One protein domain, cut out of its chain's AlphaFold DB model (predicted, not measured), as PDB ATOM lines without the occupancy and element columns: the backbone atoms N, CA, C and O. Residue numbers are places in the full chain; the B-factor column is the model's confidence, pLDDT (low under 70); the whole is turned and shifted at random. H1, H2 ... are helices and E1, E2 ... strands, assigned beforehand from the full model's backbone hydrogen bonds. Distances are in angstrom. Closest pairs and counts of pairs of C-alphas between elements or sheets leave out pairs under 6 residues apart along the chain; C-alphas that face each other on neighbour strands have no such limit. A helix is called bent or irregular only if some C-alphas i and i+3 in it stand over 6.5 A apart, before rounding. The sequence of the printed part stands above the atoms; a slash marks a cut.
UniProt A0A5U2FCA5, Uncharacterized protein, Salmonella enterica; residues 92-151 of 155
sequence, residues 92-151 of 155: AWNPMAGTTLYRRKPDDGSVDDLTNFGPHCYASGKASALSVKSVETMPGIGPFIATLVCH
ATOM      1  N   ALA A  92     -34.249  23.371  12.787       88.31
ATOM      2  CA  ALA A  92     -34.243  22.301  11.803       88.31
ATOM      3  C   ALA A  92     -33.713  22.830  10.462       88.31
ATOM      4  O   ALA A  92     -34.232  23.800   9.908       88.31
ATOM      5  N   TRP A  93     -32.701  22.160   9.926       85.25
ATOM      6  CA  TRP A  93     -32.062  22.464   8.658       85.25
ATOM      7  C   TRP A  93     -32.067  21.226   7.760       85.25
ATOM      8  O   TRP A  93     -31.636  20.144   8.162       85.25
ATOM      9  N   ASN A  94     -32.556  21.397   6.533       85.31
ATOM     10  CA  ASN A  94     -32.683  20.327   5.548       85.31
ATOM     11  C   ASN A  94     -31.731  20.608   4.370       85.31
ATOM     12  O   ASN A  94     -32.140  21.270   3.413       85.31
ATOM     13  N   PRO A  95     -30.459  20.166   4.429       76.00
ATOM     14  CA  PRO A  95     -29.491  20.410   3.354       76.00
ATOM     15  C   PRO A  95     -29.836  19.687   2.044       76.00
ATOM     16  O   PRO A  95     -29.430  20.125   0.972       76.00
ATOM     17  N   MET A  96     -30.583  18.583   2.123       75.25
ATOM     18  CA  MET A  96     -31.028  17.781   0.984       75.25
ATOM     19  C   MET A  96     -32.422  17.203   1.258       75.25
ATOM     20  O   MET A  96     -32.795  16.979   2.413       75.25
ATOM     21  N   ALA A  97     -33.199  16.936   0.205       75.69
ATOM     22  CA  ALA A  97     -34.494  16.272   0.333       75.69
ATOM     23  C   ALA A  97     -34.371  14.970   1.149       75.69
ATOM     24  O   ALA A  97     -33.508  14.139   0.881       75.69
ATOM     25  N   GLY A  98     -35.228  14.813   2.162       76.12
ATOM     26  CA  GLY A  98     -35.217  13.648   3.053       76.12
ATOM     27  C   GLY A  98     -34.171  13.678   4.173       76.12
ATOM     28  O   GLY A  98     -34.112  12.730   4.951       76.12
ATOM     29  N   THR A  99     -33.375  14.746   4.300       76.12
ATOM     30  CA  THR A  99     -32.438  14.930   5.421       76.12
ATOM     31  C   THR A  99     -32.938  16.018   6.361       76.12
ATOM     32  O   THR A  99     -33.343  17.082   5.901       76.12
ATOM     33  N   THR A 100     -32.894  15.760   7.670       84.38
ATOM     34  CA  THR A 100     -33.208  16.748   8.710       84.38
ATOM     35  C   THR A 100     -32.115  16.726   9.757       84.38
ATOM     36  O   THR A 100     -31.901  15.710  10.416       84.38
ATOM     37  N   LEU A 101     -31.436  17.856   9.903       84.94
ATOM     38  CA  LEU A 101     -30.422  18.110  10.916       84.94
ATOM     39  C   LEU A 101     -30.880  19.259  11.811       84.94
ATOM     40  O   LEU A 101     -31.730  20.052  11.420       84.94
ATOM     41  N   TYR A 102     -30.308  19.364  13.001       85.62
ATOM     42  CA  TYR A 102     -30.517  20.487  13.904       85.62
ATOM     43  C   TYR A 102     -29.203  21.233  14.043       85.62
ATOM     44  O   TYR A 102     -28.217  20.669  14.515       85.62
ATOM     45  N   ARG A 103     -29.182  22.488  13.611       82.50
ATOM     46  CA  ARG A 103     -28.002  23.351  13.693       82.50
ATOM     47  C   ARG A 103     -28.285  24.513  14.622       82.50
ATOM     48  O   ARG A 103     -29.443  24.902  14.773       82.50
ATOM     49  N   ARG A 104     -27.244  25.072  15.227       82.44
ATOM     50  CA  ARG A 104     -27.386  26.293  16.015       82.44
ATOM     51  C   ARG A 104     -27.817  27.439  15.093       82.44
ATOM     52  O   ARG A 104     -27.334  27.539  13.965       82.44
ATOM     53  N   LYS A 105     -28.758  28.262  15.552       83.69
ATOM     54  CA  LYS A 105     -29.171  29.486  14.865       83.69
ATOM     55  C   LYS A 105     -27.940  30.389  14.744       83.69
ATOM     56  O   LYS A 105     -27.200  30.500  15.721       83.69
ATOM     57  N   PRO A 106     -27.685  30.974  13.567       71.69
ATOM     58  CA  PRO A 106     -26.550  31.866  13.396       71.69
ATOM     59  C   PRO A 106     -26.730  33.088  14.302       71.69
ATOM     60  O   PRO A 106     -27.762  33.753  14.226       71.69
ATOM     61  N   ASP A 107     -25.737  33.367  15.147       68.12
ATOM     62  CA  ASP A 107     -25.623  34.660  15.819       68.12
ATOM     63  C   ASP A 107     -25.116  35.686  14.789       68.12
ATOM     64  O   ASP A 107     -24.359  35.337  13.877       68.12
ATOM     65  N   ASP A 108     -25.557  36.942  14.898       54.03
ATOM     66  CA  ASP A 108     -25.286  38.021  13.938       54.03
ATOM     67  C   ASP A 108     -23.769  38.255  13.743       54.03
ATOM     68  O   ASP A 108     -23.151  39.097  14.391       54.03
ATOM     69  N   GLY A 109     -23.151  37.501  12.828       54.19
ATOM     70  CA  GLY A 109     -21.767  37.683  12.391       54.19
ATOM     71  C   GLY A 109     -20.710  36.729  12.962       54.19
ATOM     72  O   GLY A 109     -19.541  36.923  12.624       54.19
ATOM     73  N   SER A 110     -21.049  35.701  13.756       51.12
ATOM     74  CA  SER A 110     -20.066  34.673  14.146       51.12
ATOM     75  C   SER A 110     -20.153  33.431  13.251       51.12
ATOM     76  O   SER A 110     -21.210  32.840  13.038       51.12
ATOM     77  N   VAL A 111     -19.008  33.021  12.701       53.19
ATOM     78  CA  VAL A 111     -18.828  31.686  12.108       53.19
ATOM     79  C   VAL A 111     -18.464  30.744  13.256       53.19
ATOM     80  O   VAL A 111     -17.335  30.273  13.340       53.19
ATOM     81  N   ASP A 112     -19.374  30.568  14.214       52.31
ATOM     82  CA  ASP A 112     -19.127  29.679  15.349       52.31
ATOM     83  C   ASP A 112     -19.324  28.208  14.970       52.31
ATOM     84  O   ASP A 112     -20.128  27.869  14.096       52.31
ATOM     85  N   ASP A 113     -18.542  27.357  15.645       54.41
ATOM     86  CA  ASP A 113     -18.458  25.898  15.530       54.41
ATOM     87  C   ASP A 113     -19.758  25.253  15.022       54.41
ATOM     88  O   ASP A 113     -20.760  25.164  15.738       54.41
ATOM     89  N   LEU A 114     -19.725  24.767  13.774       58.41
ATOM     90  CA  LEU A 114     -20.821  24.085  13.077       58.41
ATOM     91  C   LEU A 114     -21.119  22.719  13.717       58.41
ATOM     92  O   LEU A 114     -20.900  21.661  13.126       58.41
ATOM     93  N   THR A 115     -21.637  22.728  14.942       68.19
ATOM     94  CA  THR A 115     -22.108  21.522  15.617       68.19
ATOM     95  C   THR A 115     -23.526  21.235  15.136       68.19
ATOM     96  O   THR A 115     -24.489  21.881  15.545       68.19
ATOM     97  N   ASN A 116     -23.646  20.278  14.216       74.31
ATOM     98  CA  ASN A 116     -24.925  19.796  13.704       74.31
ATOM     99  C   ASN A 116     -25.321  18.506  14.423       74.31
ATOM    100  O   ASN A 116     -24.519  17.575  14.496       74.31
ATOM    101  N   PHE A 117     -26.571  18.420  14.871       78.44
ATOM    102  CA  PHE A 117     -27.140  17.223  15.480       78.44
ATOM    103  C   PHE A 117     -28.074  16.496  14.515       78.44
ATOM    104  O   PHE A 117     -28.885  17.106  13.821       78.44
ATOM    105  N   GLY A 118     -28.021  15.164  14.522       82.19
ATOM    106  CA  GLY A 118     -29.094  14.351  13.952       82.19
ATOM    107  C   GLY A 118     -30.364  14.399  14.823       82.19
ATOM    108  O   GLY A 118     -30.273  14.724  16.012       82.19
ATOM    109  N   PRO A 119     -31.542  14.012  14.299       83.81
ATOM    110  CA  PRO A 119     -32.810  14.088  15.032       83.81
ATOM    111  C   PRO A 119     -32.814  13.314  16.352       83.81
ATOM    112  O   PRO A 119     -33.335  13.788  17.359       83.81
ATOM    113  N   HIS A 120     -32.178  12.141  16.372       85.00
ATOM    114  CA  HIS A 120     -32.065  11.319  17.575       85.00
ATOM    115  C   HIS A 120     -31.142  11.956  18.630       85.00
ATOM    116  O   HIS A 120     -31.449  11.962  19.825       85.00
ATOM    117  N   CYS A 121     -30.009  12.518  18.196       83.88
ATOM    118  CA  CYS A 121     -29.021  13.166  19.065       83.88
ATOM    119  C   CYS A 121     -29.620  14.469  19.666       83.88
ATOM    120  O   CYS A 121     -29.526  14.689  20.873       83.88
ATOM    121  N   TYR A 122     -30.396  15.225  18.873       85.38
ATOM    122  CA  TYR A 122     -31.157  16.401  19.316       85.38
ATOM    123  C   TYR A 122     -32.270  16.067  20.327       85.38
ATOM    124  O   TYR A 122     -32.347  16.669  21.397       85.38
ATOM    125  N   ALA A 123     -33.108  15.064  20.042       84.06
ATOM    126  CA  ALA A 123     -34.200  14.673  20.941       84.06
ATOM    127  C   ALA A 123     -33.704  14.136  22.296       84.06
ATOM    128  O   ALA A 123     -34.400  14.243  23.305       84.06
ATOM    129  N   SER A 124     -32.501  13.556  22.326       81.19
ATOM    130  CA  SER A 124     -31.902  12.979  23.535       81.19
ATOM    131  C   SER A 124     -30.994  13.935  24.311       81.19
ATOM    132  O   SER A 124     -30.488  13.551  25.365       81.19
ATOM    133  N   GLY A 125     -30.772  15.152  23.810       76.50
ATOM    134  CA  GLY A 125     -29.871  16.123  24.430       76.50
ATOM    135  C   GLY A 125     -28.423  15.696  24.518       76.50
ATOM    136  O   GLY A 125     -27.685  16.133  25.398       76.50
ATOM    137  N   LYS A 126     -28.014  14.819  23.603       74.81
ATOM    138  CA  LYS A 126     -26.638  14.364  23.505       74.81
ATOM    139  C   LYS A 126     -25.941  15.167  22.431       74.81
ATOM    140  O   LYS A 126     -26.233  15.003  21.244       74.81
ATOM    141  N   ALA A 127     -24.981  15.978  22.862       65.50
ATOM    142  CA  ALA A 127     -24.074  16.625  21.940       65.50
ATOM    143  C   ALA A 127     -23.361  15.550  21.102       65.50
ATOM    144  O   ALA A 127     -22.673  14.681  21.637       65.50
ATOM    145  N   SER A 128     -23.558  15.584  19.791       65.12
ATOM    146  CA  SER A 128     -22.825  14.760  18.847       65.12
ATOM    147  C   SER A 128     -22.522  15.551  17.591       65.12
ATOM    148  O   SER A 128     -23.434  16.065  16.950       65.12
ATOM    149  N   ALA A 129     -21.242  15.642  17.247       67.50
ATOM    150  CA  ALA A 129     -20.828  16.169  15.962       67.50
ATOM    151  C   ALA A 129     -21.026  15.087  14.894       67.50
ATOM    152  O   ALA A 129     -20.591  13.944  15.061       67.50
ATOM    153  N   LEU A 130     -21.693  15.445  13.800       73.88
ATOM    154  CA  LEU A 130     -21.747  14.602  12.612       73.88
ATOM    155  C   LEU A 130     -20.369  14.565  11.949       73.88
ATOM    156  O   LEU A 130     -19.828  15.604  11.574       73.88
ATOM    157  N   SER A 131     -19.834  13.362  11.767       74.94
ATOM    158  CA  SER A 131     -18.570  13.133  11.063       74.94
ATOM    159  C   SER A 131     -18.825  12.619   9.654       74.94
ATOM    160  O   SER A 131     -19.775  11.871   9.423       74.94
ATOM    161  N   VAL A 132     -17.948  12.958   8.709       80.19
ATOM    162  CA  VAL A 132     -17.973  12.362   7.367       80.19
ATOM    163  C   VAL A 132     -17.484  10.914   7.455       80.19
ATOM    164  O   VAL A 132     -16.344  10.658   7.831       80.19
ATOM    165  N   LYS A 133     -18.353   9.966   7.104       82.44
ATOM    166  CA  LYS A 133     -18.063   8.528   7.052       82.44
ATOM    167  C   LYS A 133     -17.496   8.105   5.698       82.44
ATOM    168  O   LYS A 133     -16.568   7.304   5.647       82.44
ATOM    169  N   SER A 134     -18.061   8.616   4.609       81.62
ATOM    170  CA  SER A 134     -17.588   8.365   3.246       81.62
ATOM    171  C   SER A 134     -17.925   9.539   2.337       81.62
ATOM    172  O   SER A 134     -18.836  10.313   2.628       81.62
ATOM    173  N   VAL A 135     -17.181   9.669   1.241       82.25
ATOM    174  CA  VAL A 135     -17.502  10.577   0.139       82.25
ATOM    175  C   VAL A 135     -17.479   9.760  -1.143       82.25
ATOM    176  O   VAL A 135     -16.473   9.122  -1.447       82.25
ATOM    177  N   GLU A 136     -18.582   9.763  -1.879       84.56
ATOM    178  CA  GLU A 136     -18.763   8.956  -3.085       84.56
ATOM    179  C   GLU A 136     -19.248   9.821  -4.248       84.56
ATOM    180  O   GLU A 136     -19.925  10.827  -4.060       84.56
ATOM    181  N   THR A 137     -18.926   9.426  -5.476       80.00
ATOM    182  CA  THR A 137     -19.463  10.074  -6.678       80.00
ATOM    183  C   THR A 137     -20.538   9.175  -7.266       80.00
ATOM    184  O   THR A 137     -20.228   8.078  -7.726       80.00
ATOM    185  N   MET A 138     -21.794   9.633  -7.273       72.31
ATOM    186  CA  MET A 138     -22.905   8.884  -7.869       72.31
ATOM    187  C   MET A 138     -23.317   9.504  -9.214       72.31
ATOM    188  O   MET A 138     -23.736  10.669  -9.254       72.31
ATOM    189  N   PRO A 139     -23.229   8.745 -10.326       67.56
ATOM    190  CA  PRO A 139     -23.694   9.201 -11.632       67.56
ATOM    191  C   PRO A 139     -25.174   9.608 -11.584       67.56
ATOM    192  O   PRO A 139     -26.017   8.838 -11.138       67.56
ATOM    193  N   GLY A 140     -25.490  10.820 -12.049       71.44
ATOM    194  CA  GLY A 140     -26.863  11.340 -12.111       71.44
ATOM    195  C   GLY A 140     -27.357  12.110 -10.877       71.44
ATOM    196  O   GLY A 140     -28.417  12.719 -10.963       71.44
ATOM    197  N   ILE A 141     -26.602  12.137  -9.769       69.38
ATOM    198  CA  ILE A 141     -26.963  12.890  -8.546       69.38
ATOM    199  C   ILE A 141     -26.010  14.077  -8.322       69.38
ATOM    200  O   ILE A 141     -26.457  15.160  -7.954       69.38
ATOM    201  N   GLY A 142     -24.713  13.908  -8.602       64.25
ATOM    202  CA  GLY A 142     -23.718  14.986  -8.543       64.25
ATOM    203  C   GLY A 142     -22.324  14.508  -8.111       64.25
ATOM    204  O   GLY A 142     -22.165  13.363  -7.679       64.25
ATOM    205  N   PRO A 143     -21.293  15.362  -8.242       59.09
ATOM    206  CA  PRO A 143     -19.966  15.074  -7.714       59.09
ATOM    207  C   PRO A 143     -19.940  15.266  -6.184       59.09
ATOM    208  O   PRO A 143     -20.376  16.302  -5.689       59.09
ATOM    209  N   PHE A 144     -19.392  14.280  -5.460       68.88
ATOM    210  CA  PHE A 144     -19.146  14.280  -4.004       68.88
ATOM    211  C   PHE A 144     -20.395  14.269  -3.095       68.88
ATOM    212  O   PHE A 144     -20.779  15.272  -2.501       68.88
ATOM    213  N   ILE A 145     -20.984  13.089  -2.907       74.31
ATOM    214  CA  ILE A 145     -21.989  12.802  -1.878       74.31
ATOM    215  C   ILE A 145     -21.271  12.373  -0.601       74.31
ATOM    216  O   ILE A 145     -20.637  11.319  -0.573       74.31
ATOM    217  N   ALA A 146     -21.377  13.177   0.454       76.50
ATOM    218  CA  ALA A 146     -20.852  12.835   1.770       76.50
ATOM    219  C   ALA A 146     -21.907  12.089   2.601       76.50
ATOM    220  O   ALA A 146     -22.992  12.613   2.855       76.50
ATOM    221  N   THR A 147     -21.569  10.891   3.073       78.69
ATOM    222  CA  THR A 147     -22.343  10.191   4.104       78.69
ATOM    223  C   THR A 147     -21.882  10.685   5.466       78.69
ATOM    224  O   THR A 147     -20.698  10.580   5.787       78.69
ATOM    225  N   LEU A 148     -22.805  11.202   6.274       78.56
ATOM    226  CA  LEU A 148     -22.530  11.622   7.648       78.56
ATOM    227  C   LEU A 148     -22.907  10.513   8.638       78.56
ATOM    228  O   LEU A 148     -23.795   9.716   8.354       78.56
ATOM    229  N   VAL A 149     -22.240  10.465   9.792       81.25
ATOM    230  CA  VAL A 149     -22.575   9.556  10.900       81.25
ATOM    231  C   VAL A 149     -22.551  10.293  12.245       81.25
ATOM    232  O   VAL A 149     -21.591  11.000  12.556       81.25
ATOM    233  N   CYS A 150     -23.595  10.121  13.065       79.19
ATOM    234  CA  CYS A 150     -23.620  10.508  14.483       79.19
ATOM    235  C   CYS A 150     -22.952   9.372  15.276       79.19
ATOM    236  O   CYS A 150     -23.573   8.339  15.516       79.19
ATOM    237  N   HIS A 151     -21.703   9.529  15.729       77.44
ATOM    238  CA  HIS A 151     -21.020   8.486  16.518       77.44
ATOM    239  C   HIS A 151     -21.707   8.186  17.862       77.44
ATOM    240  O   HIS A 151     -21.491   7.127  18.444       77.44
TER     241      HIS A 151
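Overview. This is residues 92 to 151 of the 155 residues of an uncharacterized protein of Salmonella enterica (UniProt A0A5U2FCA5). A long, bent two-stranded hairpin, E2 and E3, makes one arm of the domain, and a long loop, residues 105 to 118, runs out and folds back in another. Between them lie the short strand E1, paired on both sides with stretches too short to be named, and the one-turn helix H1, which comes near the open end of the hairpin. The printed part has 60 residues, with one named helix and three named strands in the order E1, H1, E2, E3; the one sheet has the order E2 - E3 and is antiparallel. The class is mostly strand, though under half of the residues, 27 of 60, are in named elements. The whole is loose, with a radius of gyration of the C-alphas of 13.2 A and spans of 36 by 28 by 18 A.

Arrangement. E2, residues 130 to 138, and E3, residues 142 to 150, form a hairpin of antiparallel neighbour strands, with 153 degrees between their directions. Their C-alphas 135 and 146 face each other at 4.4 A, and C-alphas 130 and 150 at 4.9 A. N 133 and O 147 are within hydrogen-bond range at 2.8 A, as are N 145 and O 136 at 2.8 A. E2 bends by 59 degrees at residue 133. The closest C-alphas of E3 and H1, residues 119 to 123, are those of Cys 150 and Cys 121, 7.6 A apart. In H1 every O i to N i+4 pair is within hydrogen-bond range. The closest C-alphas of H1 and E1, residues 101 to 104, are those of Pro 119 and Leu 101, 6.2 A apart. E1 pairs with no named strand; its residues 101 to 102 pair antiparallel with residues 92 to 93, and its residues 102 to 103 with residues 116 to 117. E1 is apart from both E2 and E3.

Along the chain. E2 measures 21.3 A from C-alpha 130 at (-21.747, 14.602, 12.612) to C-alpha 138. E3 measures 23.5 A and ends with C-alpha 150 at (-23.620, 10.508, 14.483). E1 begins with C-alpha 101 at (-30.422, 18.110, 10.916) and is 10.1 A long. H1 is 6.1 A long.

Size, cuts and confidence. The two C-alphas farthest apart, those of Asp 108 and Pro 139, are 38.6 A apart. The printed part has no cut. The link from E1 to H1, 14 residues, is long; that from H1 to E2 is short and that from E2 to E3 tight. The mean pLDDT of the printed part is 74.6, and residues 107 to 115, 127 to 129, 139 and 141 to 144 are under 70.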